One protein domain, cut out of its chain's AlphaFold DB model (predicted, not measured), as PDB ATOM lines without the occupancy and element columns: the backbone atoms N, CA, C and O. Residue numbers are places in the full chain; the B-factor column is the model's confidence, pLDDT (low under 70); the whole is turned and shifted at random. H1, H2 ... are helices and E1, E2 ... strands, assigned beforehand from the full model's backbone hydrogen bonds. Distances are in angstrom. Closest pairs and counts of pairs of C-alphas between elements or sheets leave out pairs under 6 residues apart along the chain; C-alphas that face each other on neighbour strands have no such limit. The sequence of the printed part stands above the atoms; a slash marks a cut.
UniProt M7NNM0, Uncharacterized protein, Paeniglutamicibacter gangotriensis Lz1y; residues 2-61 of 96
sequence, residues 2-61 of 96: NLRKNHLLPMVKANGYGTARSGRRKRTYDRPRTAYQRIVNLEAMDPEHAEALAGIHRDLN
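AT A GLANCE: This is residues 2 to 61 of the 96 residues of an uncharacterized protein of Paeniglutamicibacter gangotriensis Lz1y (UniProt M7NNM0). What is the shape? H1, H2 and H3 make a small helical head, and hairpin E1-E2 is an arm making the length. What builds it? The 60 printed residues, mixed in class, run H1, E1, E2, H2, H3, with one antiparallel sheet, E1 - E2. It is only just loose, close to extended: radius of gyration of the C-alphas 15.7 A, spans 48 by 24 by 15 A.

HOW THE PARTS SIT: What does the first helix touch? H1, residues 3 to 7, touches H2, residues 35 to 40; the closest C-alphas, Asn 6 and Ala 35, are 4.9 A apart. How do the strands pair? E1, residues 14 to 19, and E2, residues 25 to 29, form an antiparallel hairpin, with N 15 and O 28 within hydrogen-bond range at 2.9 A. And the last helix? H3, residues 47 to 59, only just touches H2, with 3 pairs of C-alphas within 8 A, the closest Val 40 and Ala 50 at 7.2 A. This helical hairpin runs opposite ways at a steep tilt of 38 degrees. In H1, H2 and H3 every O i to N i+4 pair is within hydrogen-bond range.

IN THESE COORDINATES: Where does H1 begin? C-alpha 3 is at (399.855, 306.359, 366.583). Where does H3 end? C-alpha 59 is at (396.248, 306.930, 356.405). How long are they? H3 spans 18.5 A, E1 14.2 A and E2 13.2 A.

THE WHOLE: How large is it? The farthest C-alphas, Ser 22 and Glu 48, are 49.7 A apart. Is it unbroken? The printed part has no cut and no long link, and no printed residue is under 70 in pLDDT.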
ATOM      1  N   ASN A   2     400.907 308.354 370.672       86.88
ATOM      2  CA  ASN A   2     401.721 307.501 369.778       86.88
ATOM      3  C   ASN A   2     400.848 306.627 368.848       86.88
ATOM      4  O   ASN A   2     400.348 305.584 369.269       86.88
ATOM      5  N   LEU A   3     400.711 307.028 367.577       89.69
ATOM      6  CA  LEU A   3     399.855 306.359 366.583       89.69
ATOM      7  C   LEU A   3     400.280 304.919 366.264       89.69
ATOM      8  O   LEU A   3     399.435 304.029 366.188       89.69
ATOM      9  N   ARG A   4     401.589 304.658 366.140       89.12
ATOM     10  CA  ARG A   4     402.111 303.315 365.844       89.12
ATOM     11  C   ARG A   4     401.650 302.303 366.891       89.12
ATOM     12  O   ARG A   4     401.180 301.227 366.534       89.12
ATOM     13  N   LYS A   5     401.770 302.647 368.176       90.00
ATOM     14  CA  LYS A   5     401.368 301.755 369.274       90.00
ATOM     15  C   LYS A   5     399.869 301.457 369.254       90.00
ATOM     16  O   LYS A   5     399.479 300.324 369.496       90.00
ATOM     17  N   ASN A   6     399.050 302.453 368.934       92.56
ATOM     18  CA  ASN A   6     397.600 302.331 369.042       92.56
ATOM     19  C   ASN A   6     396.970 301.599 367.851       92.56
ATOM     20  O   ASN A   6     396.050 300.802 368.039       92.56
ATOM     21  N   HIS A   7     397.473 301.855 366.642       93.19
ATOM     22  CA  HIS A   7     396.870 301.355 365.407       93.19
ATOM     23  C   HIS A   7     397.571 300.123 364.838       93.19
ATOM     24  O   HIS A   7     396.910 299.318 364.190       93.19
ATOM     25  N   LEU A   8     398.882 299.968 365.059       91.88
ATOM     26  CA  LEU A   8     399.698 298.992 364.324       91.88
ATOM     27  C   LEU A   8     400.315 297.901 365.204       91.88
ATOM     28  O   LEU A   8     400.734 296.873 364.680       91.88
ATOM     29  N   LEU A   9     400.404 298.103 366.523       92.56
ATOM     30  CA  LEU A   9     400.998 297.117 367.426       92.56
ATOM     31  C   LEU A   9     399.912 296.352 368.197       92.56
ATOM     32  O   LEU A   9     399.080 296.976 368.861       92.56
ATOM     33  N   PRO A  10     399.905 295.008 368.141       94.06
ATOM     34  CA  PRO A  10     398.978 294.215 368.931       94.06
ATOM     35  C   PRO A  10     399.377 294.248 370.411       94.06
ATOM     36  O   PRO A  10     400.549 294.114 370.762       94.06
ATOM     37  N   MET A  11     398.386 294.394 371.289       92.19
ATOM     38  CA  MET A  11     398.558 294.398 372.738       92.19
ATOM     39  C   MET A  11     397.672 293.331 373.383       92.19
ATOM     40  O   MET A  11     396.532 293.107 372.967       92.19
ATOM     41  N   VAL A  12     398.190 292.702 374.436       93.94
ATOM     42  CA  VAL A  12     397.457 291.786 375.319       93.94
ATOM     43  C   VAL A  12     396.954 292.533 376.550       93.94
ATOM     44  O   VAL A  12     397.688 293.330 377.135       93.94
ATOM     45  N   LYS A  13     395.718 292.259 376.970       90.81
ATOM     46  CA  LYS A  13     395.139 292.788 378.211       90.81
ATOM     47  C   LYS A  13     394.735 291.630 379.115       90.81
ATOM     48  O   LYS A  13     394.272 290.595 378.642       90.81
ATOM     49  N   ALA A  14     394.931 291.798 380.422       93.75
ATOM     50  CA  ALA A  14     394.442 290.826 381.391       93.75
ATOM     51  C   ALA A  14     392.907 290.802 381.342       93.75
ATOM     52  O   ALA A  14     392.276 291.853 381.450       93.75
ATOM     53  N   ASN A  15     392.329 289.619 381.159       93.62
ATOM     54  CA  ASN A  15     390.880 289.416 381.069       93.62
ATOM     55  C   ASN A  15     390.320 288.586 382.230       93.62
ATOM     56  O   ASN A  15     389.122 288.334 382.277       93.62
ATOM     57  N   GLY A  16     391.175 288.167 383.163       95.19
ATOM     58  CA  GLY A  16     390.754 287.383 384.310       95.19
ATOM     59  C   GLY A  16     391.921 286.826 385.110       95.19
ATOM     60  O   GLY A  16     393.085 287.218 384.950       95.19
ATOM     61  N   TYR A  17     391.576 285.894 385.989       94.94
ATOM     62  CA  TYR A  17     392.508 285.159 386.824       94.94
ATOM     63  C   TYR A  17     392.138 283.676 386.815       94.94
ATOM     64  O   TYR A  17     390.971 283.322 386.921       94.94
ATOM     65  N   GLY A  18     393.148 282.821 386.718       92.19
ATOM     66  CA  GLY A  18     393.049 281.388 386.948       92.19
ATOM     67  C   GLY A  18     394.015 280.952 388.044       92.19
ATOM     68  O   GLY A  18     394.680 281.774 388.684       92.19
ATOM     69  N   THR A  19     394.136 279.643 388.221       95.50
ATOM     70  CA  THR A  19     395.005 279.040 389.235       95.50
ATOM     71  C   THR A  19     396.108 278.242 388.550       95.50
ATOM     72  O   THR A  19     395.849 277.441 387.653       95.50
ATOM     73  N   ALA A  20     397.362 278.495 388.920       90.50
ATOM     74  CA  ALA A  20     398.496 277.702 388.460       90.50
ATOM     75  C   ALA A  20     398.507 276.331 389.152       90.50
ATOM     76  O   ALA A  20     397.929 276.169 390.223       90.50
ATOM     77  N   ARG A  21     399.246 275.358 388.604       89.88
ATOM     78  CA  ARG A  21     399.391 274.015 389.200       89.88
ATOM     79  C   ARG A  21     399.868 274.039 390.663       89.88
ATOM     80  O   ARG A  21     399.542 273.141 391.422       89.88
ATOM     81  N   SER A  22     400.605 275.075 391.060       91.69
ATOM     82  CA  SER A  22     401.073 275.301 392.433       91.69
ATOM     83  C   SER A  22     400.040 275.951 393.367       91.69
ATOM     84  O   SER A  22     400.394 276.334 394.477       91.69
ATOM     85  N   GLY A  23     398.799 276.171 392.920       92.25
ATOM     86  CA  GLY A  23     397.756 276.868 393.684       92.25
ATOM     87  C   GLY A  23     397.852 278.400 393.652       92.25
ATOM     88  O   GLY A  23     396.947 279.087 394.118       92.25
ATOM     89  N   ARG A  24     398.915 278.975 393.071       93.94
ATOM     90  CA  ARG A  24     399.079 280.437 392.974       93.94
ATOM     91  C   ARG A  24     398.136 281.047 391.936       93.94
ATOM     92  O   ARG A  24     397.978 280.513 390.837       93.94
ATOM     93  N   ARG A  25     397.582 282.223 392.246       94.25
ATOM     94  CA  ARG A  25     396.739 282.991 391.320       94.25
ATOM     95  C   ARG A  25     397.561 283.481 390.120       94.25
ATOM     96  O   ARG A  25     398.593 284.126 390.291       94.25
ATOM     97  N   LYS A  26     397.093 283.205 388.903       94.69
ATOM     98  CA  LYS A  26     397.742 283.554 387.628       94.69
ATOM     99  C   LYS A  26     396.799 284.409 386.784       94.69
ATOM    100  O   LYS A  26     395.626 284.082 386.671       94.69
ATOM    101  N   ARG A  27     397.289 285.488 386.167       96.00
ATOM    102  CA  ARG A  27     396.486 286.289 385.223       96.00
ATOM    103  C   ARG A  27     396.234 285.514 383.932       96.00
ATOM    104  O   ARG A  27     397.162 284.912 383.389       96.00
ATOM    105  N   THR A  28     395.006 285.577 383.434       94.56
ATOM    106  CA  THR A  28     394.671 285.188 382.062       94.56
ATOM    107  C   THR A  28     394.664 286.433 381.185       94.56
ATOM    108  O   THR A  28     394.313 287.527 381.639       94.56
ATOM    109  N   TYR A  29     395.100 286.275 379.941       95.19
ATOM    110  CA  TYR A  29     395.178 287.355 378.966       95.19
ATOM    111  C   TYR A  29     394.321 287.011 377.757       95.19
ATOM    112  O   TYR A  29     394.091 285.838 377.459       95.19
ATOM    113  N   ASP A  30     393.838 288.038 377.072       93.69
ATOM    114  CA  ASP A  30     393.090 287.853 375.839       93.69
ATOM    115  C   ASP A  30     393.999 287.607 374.626       93.69
ATOM    116  O   ASP A  30     395.223 287.550 374.727       93.69
ATOM    117  N   ARG A  31     393.394 287.427 373.448       94.00
ATOM    118  CA  ARG A  31     394.169 287.370 372.207       94.00
ATOM    119  C   ARG A  31     394.731 288.764 371.880       94.00
ATOM    120  O   ARG A  31     393.998 289.746 372.044       94.00
ATOM    121  N   PRO A  32     395.986 288.864 371.399       95.38
ATOM    122  CA  PRO A  32     396.578 290.144 371.026       95.38
ATOM    123  C   PRO A  32     395.729 290.881 369.983       95.38
ATOM    124  O   PRO A  32     395.387 290.319 368.946       95.38
ATOM    125  N   ARG A  33     395.393 292.144 370.266       95.38
ATOM    126  CA  ARG A  33     394.615 293.045 369.394       95.38
ATOM    127  C   ARG A  33     395.125 294.472 369.541       95.38
ATOM    128  O   ARG A  33     395.601 294.836 370.620       95.38
ATOM    129  N   THR A  34     395.034 295.280 368.490       94.50
ATOM    130  CA  THR A  34     395.432 296.697 368.559       94.50
ATOM    131  C   THR A  34     394.435 297.497 369.403       94.50
ATOM    132  O   THR A  34     393.294 297.075 369.605       94.50
ATOM    133  N   ALA A  35     394.849 298.652 369.932       92.88
ATOM    134  CA  ALA A  35     393.934 299.519 370.677       92.88
ATOM    135  C   ALA A  35     392.785 300.008 369.780       92.88
ATOM    136  O   ALA A  35     391.636 299.988 370.208       92.88
ATOM    137  N   TYR A  36     393.095 300.334 368.520       94.06
ATOM    138  CA  TYR A  36     392.111 300.630 367.476       94.06
ATOM    139  C   TYR A  36     391.035 299.538 367.372       94.06
ATOM    140  O   TYR A  36     389.857 299.817 367.567       94.06
ATOM    141  N   GLN A  37     391.439 298.277 367.181       94.00
ATOM    142  CA  GLN A  37     390.503 297.150 367.085       94.00
ATOM    143  C   GLN A  37     389.648 296.992 368.346       94.00
ATOM    144  O   GLN A  37     388.484 296.619 368.262       94.00
ATOM    145  N   ARG A  38     390.209 297.243 369.535       92.94
ATOM    146  CA  ARG A  38     389.459 297.142 370.798       92.94
ATOM    147  C   ARG A  38     388.382 298.214 370.920       92.94
ATOM    148  O   ARG A  38     387.310 297.896 371.411       92.94
ATOM    149  N   ILE A  39     388.690 299.443 370.513       92.25
ATOM    150  CA  ILE A  39     387.749 300.567 370.566       92.25
ATOM    151  C   ILE A  39     386.622 300.351 369.557       92.25
ATOM    152  O   ILE A  39     385.462 300.466 369.929       92.25
ATOM    153  N   VAL A  40     386.952 299.954 368.323       92.56
ATOM    154  CA  VAL A  40     385.950 299.665 367.284       92.56
ATOM    155  C   VAL A  40     385.020 298.526 367.714       92.56
ATOM    156  O   VAL A  40     383.807 298.679 367.661       92.56
ATOM    157  N   ASN A  41     385.570 297.425 368.240       91.69
ATOM    158  CA  ASN A  41     384.774 296.279 368.704       91.69
ATOM    159  C   ASN A  41     383.911 296.561 369.945       91.69
ATOM    160  O   ASN A  41     383.118 295.706 370.324       91.69
ATOM    161  N   LEU A  42     384.128 297.676 370.652       91.06
ATOM    162  CA  LEU A  42     383.306 298.030 371.809       91.06
ATOM    163  C   LEU A  42     381.951 298.609 371.376       91.06
ATOM    164  O   LEU A  42     381.049 298.649 372.204       91.06
ATOM    165  N   GLU A  43     381.832 299.076 370.124       86.50
ATOM    166  CA  GLU A  43     380.612 299.662 369.532       86.50
ATOM    167  C   GLU A  43     379.977 300.791 370.369       86.50
ATOM    168  O   GLU A  43     378.829 301.169 370.178       86.50
ATOM    169  N   ALA A  44     380.745 301.372 371.293       88.44
ATOM    170  CA  ALA A  44     380.288 302.397 372.230       88.44
ATOM    171  C   ALA A  44     380.631 303.823 371.769       88.44
ATOM    172  O   ALA A  44     380.616 304.753 372.573       88.44
ATOM    173  N   MET A  45     381.026 303.988 370.506       90.25
ATOM    174  CA  MET A  45     381.488 305.258 369.957       90.25
ATOM    175  C   MET A  45     380.456 305.825 368.987       90.25
ATOM    176  O   MET A  45     379.831 305.086 368.232       90.25
ATOM    177  N   ASP A  46     380.310 307.144 369.012       93.62
ATOM    178  CA  ASP A  46     379.484 307.883 368.065       93.62
ATOM    179  C   ASP A  46     379.987 307.692 366.610       93.62
ATOM    180  O   ASP A  46     381.208 307.620 366.401       93.62
ATOM    181  N   PRO A  47     379.097 307.593 365.597       91.81
ATOM    182  CA  PRO A  47     379.490 307.294 364.219       91.81
ATOM    183  C   PRO A  47     380.512 308.267 363.620       91.81
ATOM    184  O   PRO A  47     381.405 307.833 362.891       91.81
ATOM    185  N   GLU A  48     380.444 309.560 363.954       93.88
ATOM    186  CA  GLU A  48     381.387 310.562 363.440       93.88
ATOM    187  C   GLU A  48     382.817 310.267 363.917       93.88
ATOM    188  O   GLU A  48     383.783 310.269 363.147       93.88
ATOM    189  N   HIS A  49     382.948 309.917 365.196       92.75
ATOM    190  CA  HIS A  49     384.226 309.572 365.808       92.75
ATOM    191  C   HIS A  49     384.773 308.234 365.290       92.75
ATOM    192  O   HIS A  49     385.991 308.074 365.151       92.75
ATOM    193  N   ALA A  50     383.892 307.282 364.970       92.19
ATOM    194  CA  ALA A  50     384.267 306.021 364.338       92.19
ATOM    195  C   ALA A  50     384.873 306.228 362.951       92.19
ATOM    196  O   ALA A  50     385.951 305.692 362.674       92.19
ATOM    197  N   GLU A  51     384.245 307.058 362.124       92.69
ATOM    198  CA  GLU A  51     384.752 307.400 360.794       92.69
ATOM    199  C   GLU A  51     386.082 308.154 360.861       92.69
ATOM    200  O   GLU A  51     387.034 307.801 360.158       92.69
ATOM    201  N   ALA A  52     386.210 309.130 361.764       93.12
ATOM    202  CA  ALA A  52     387.468 309.846 361.967       93.12
ATOM    203  C   ALA A  52     388.611 308.891 362.366       93.12
ATOM    204  O   ALA A  52     389.716 308.947 361.812       93.12
ATOM    205  N   LEU A  53     388.345 307.962 363.290       93.19
ATOM    206  CA  LEU A  53     389.324 306.973 363.738       93.19
ATOM    207  C   LEU A  53     389.706 305.985 362.622       93.19
ATOM    208  O   LEU A  53     390.880 305.613 362.500       93.19
ATOM    209  N   ALA A  54     388.738 305.578 361.798       92.50
ATOM    210  CA  ALA A  54     388.967 304.746 360.622       92.50
ATOM    211  C   ALA A  54     389.784 305.485 359.549       92.50
ATOM    212  O   ALA A  54     390.675 304.890 358.940       92.50
ATOM    213  N   GLY A  55     389.547 306.787 359.353       93.62
ATOM    214  CA  GLY A  55     390.359 307.665 358.506       93.62
ATOM    215  C   GLY A  55     391.832 307.648 358.916       93.62
ATOM    216  O   GLY A  55     392.689 307.266 358.121       93.62
ATOM    217  N   ILE A  56     392.111 307.904 360.197       92.75
ATOM    218  CA  ILE A  56     393.477 307.850 360.747       92.75
ATOM    219  C   ILE A  56     394.117 306.474 360.513       92.75
ATOM    220  O   ILE A  56     395.298 306.381 360.172       92.75
ATOM    221  N   HIS A  57     393.361 305.388 360.703       92.19
ATOM    222  CA  HIS A  57     393.881 304.040 360.484       92.19
ATOM    223  C   HIS A  57     394.227 303.771 359.012       92.19
ATOM    224  O   HIS A  57     395.272 303.176 358.749       92.19
ATOM    225  N   ARG A  58     393.397 304.231 358.067       89.62
ATOM    226  CA  ARG A  58     393.655 304.112 356.621       89.62
ATOM    227  C   ARG A  58     394.902 304.882 356.192       89.62
ATOM    228  O   ARG A  58     395.707 304.353 355.426       89.62
ATOM    229  N   ASP A  59     395.095 306.083 356.731       90.19
ATOM    230  CA  ASP A  59     396.248 306.930 356.405       90.19
ATOM    231  C   ASP A  59     397.572 306.356 356.938       90.19
ATOM    232  O   ASP A  59     398.650 306.580 356.375       90.19
ATOM    233  N   LEU A  60     397.513 305.557 358.007       91.12
ATOM    234  CA  LEU A  60     398.657 304.860 358.593       91.12
ATOM    235  C   LEU A  60     399.062 303.627 357.766       91.12
ATOM    236  O   LEU A  60     399.013 302.499 358.249       91.12
ATOM    237  N   ASN A  61     399.542 303.837 356.537       86.44
ATOM    238  CA  ASN A  61     400.115 302.781 355.698       86.44
ATOM    239  C   ASN A  61     401.529 302.387 356.192       86.44
ATOM    240  O   ASN A  61     402.488 303.143 355.974       86.44
TER     241      ASN A  61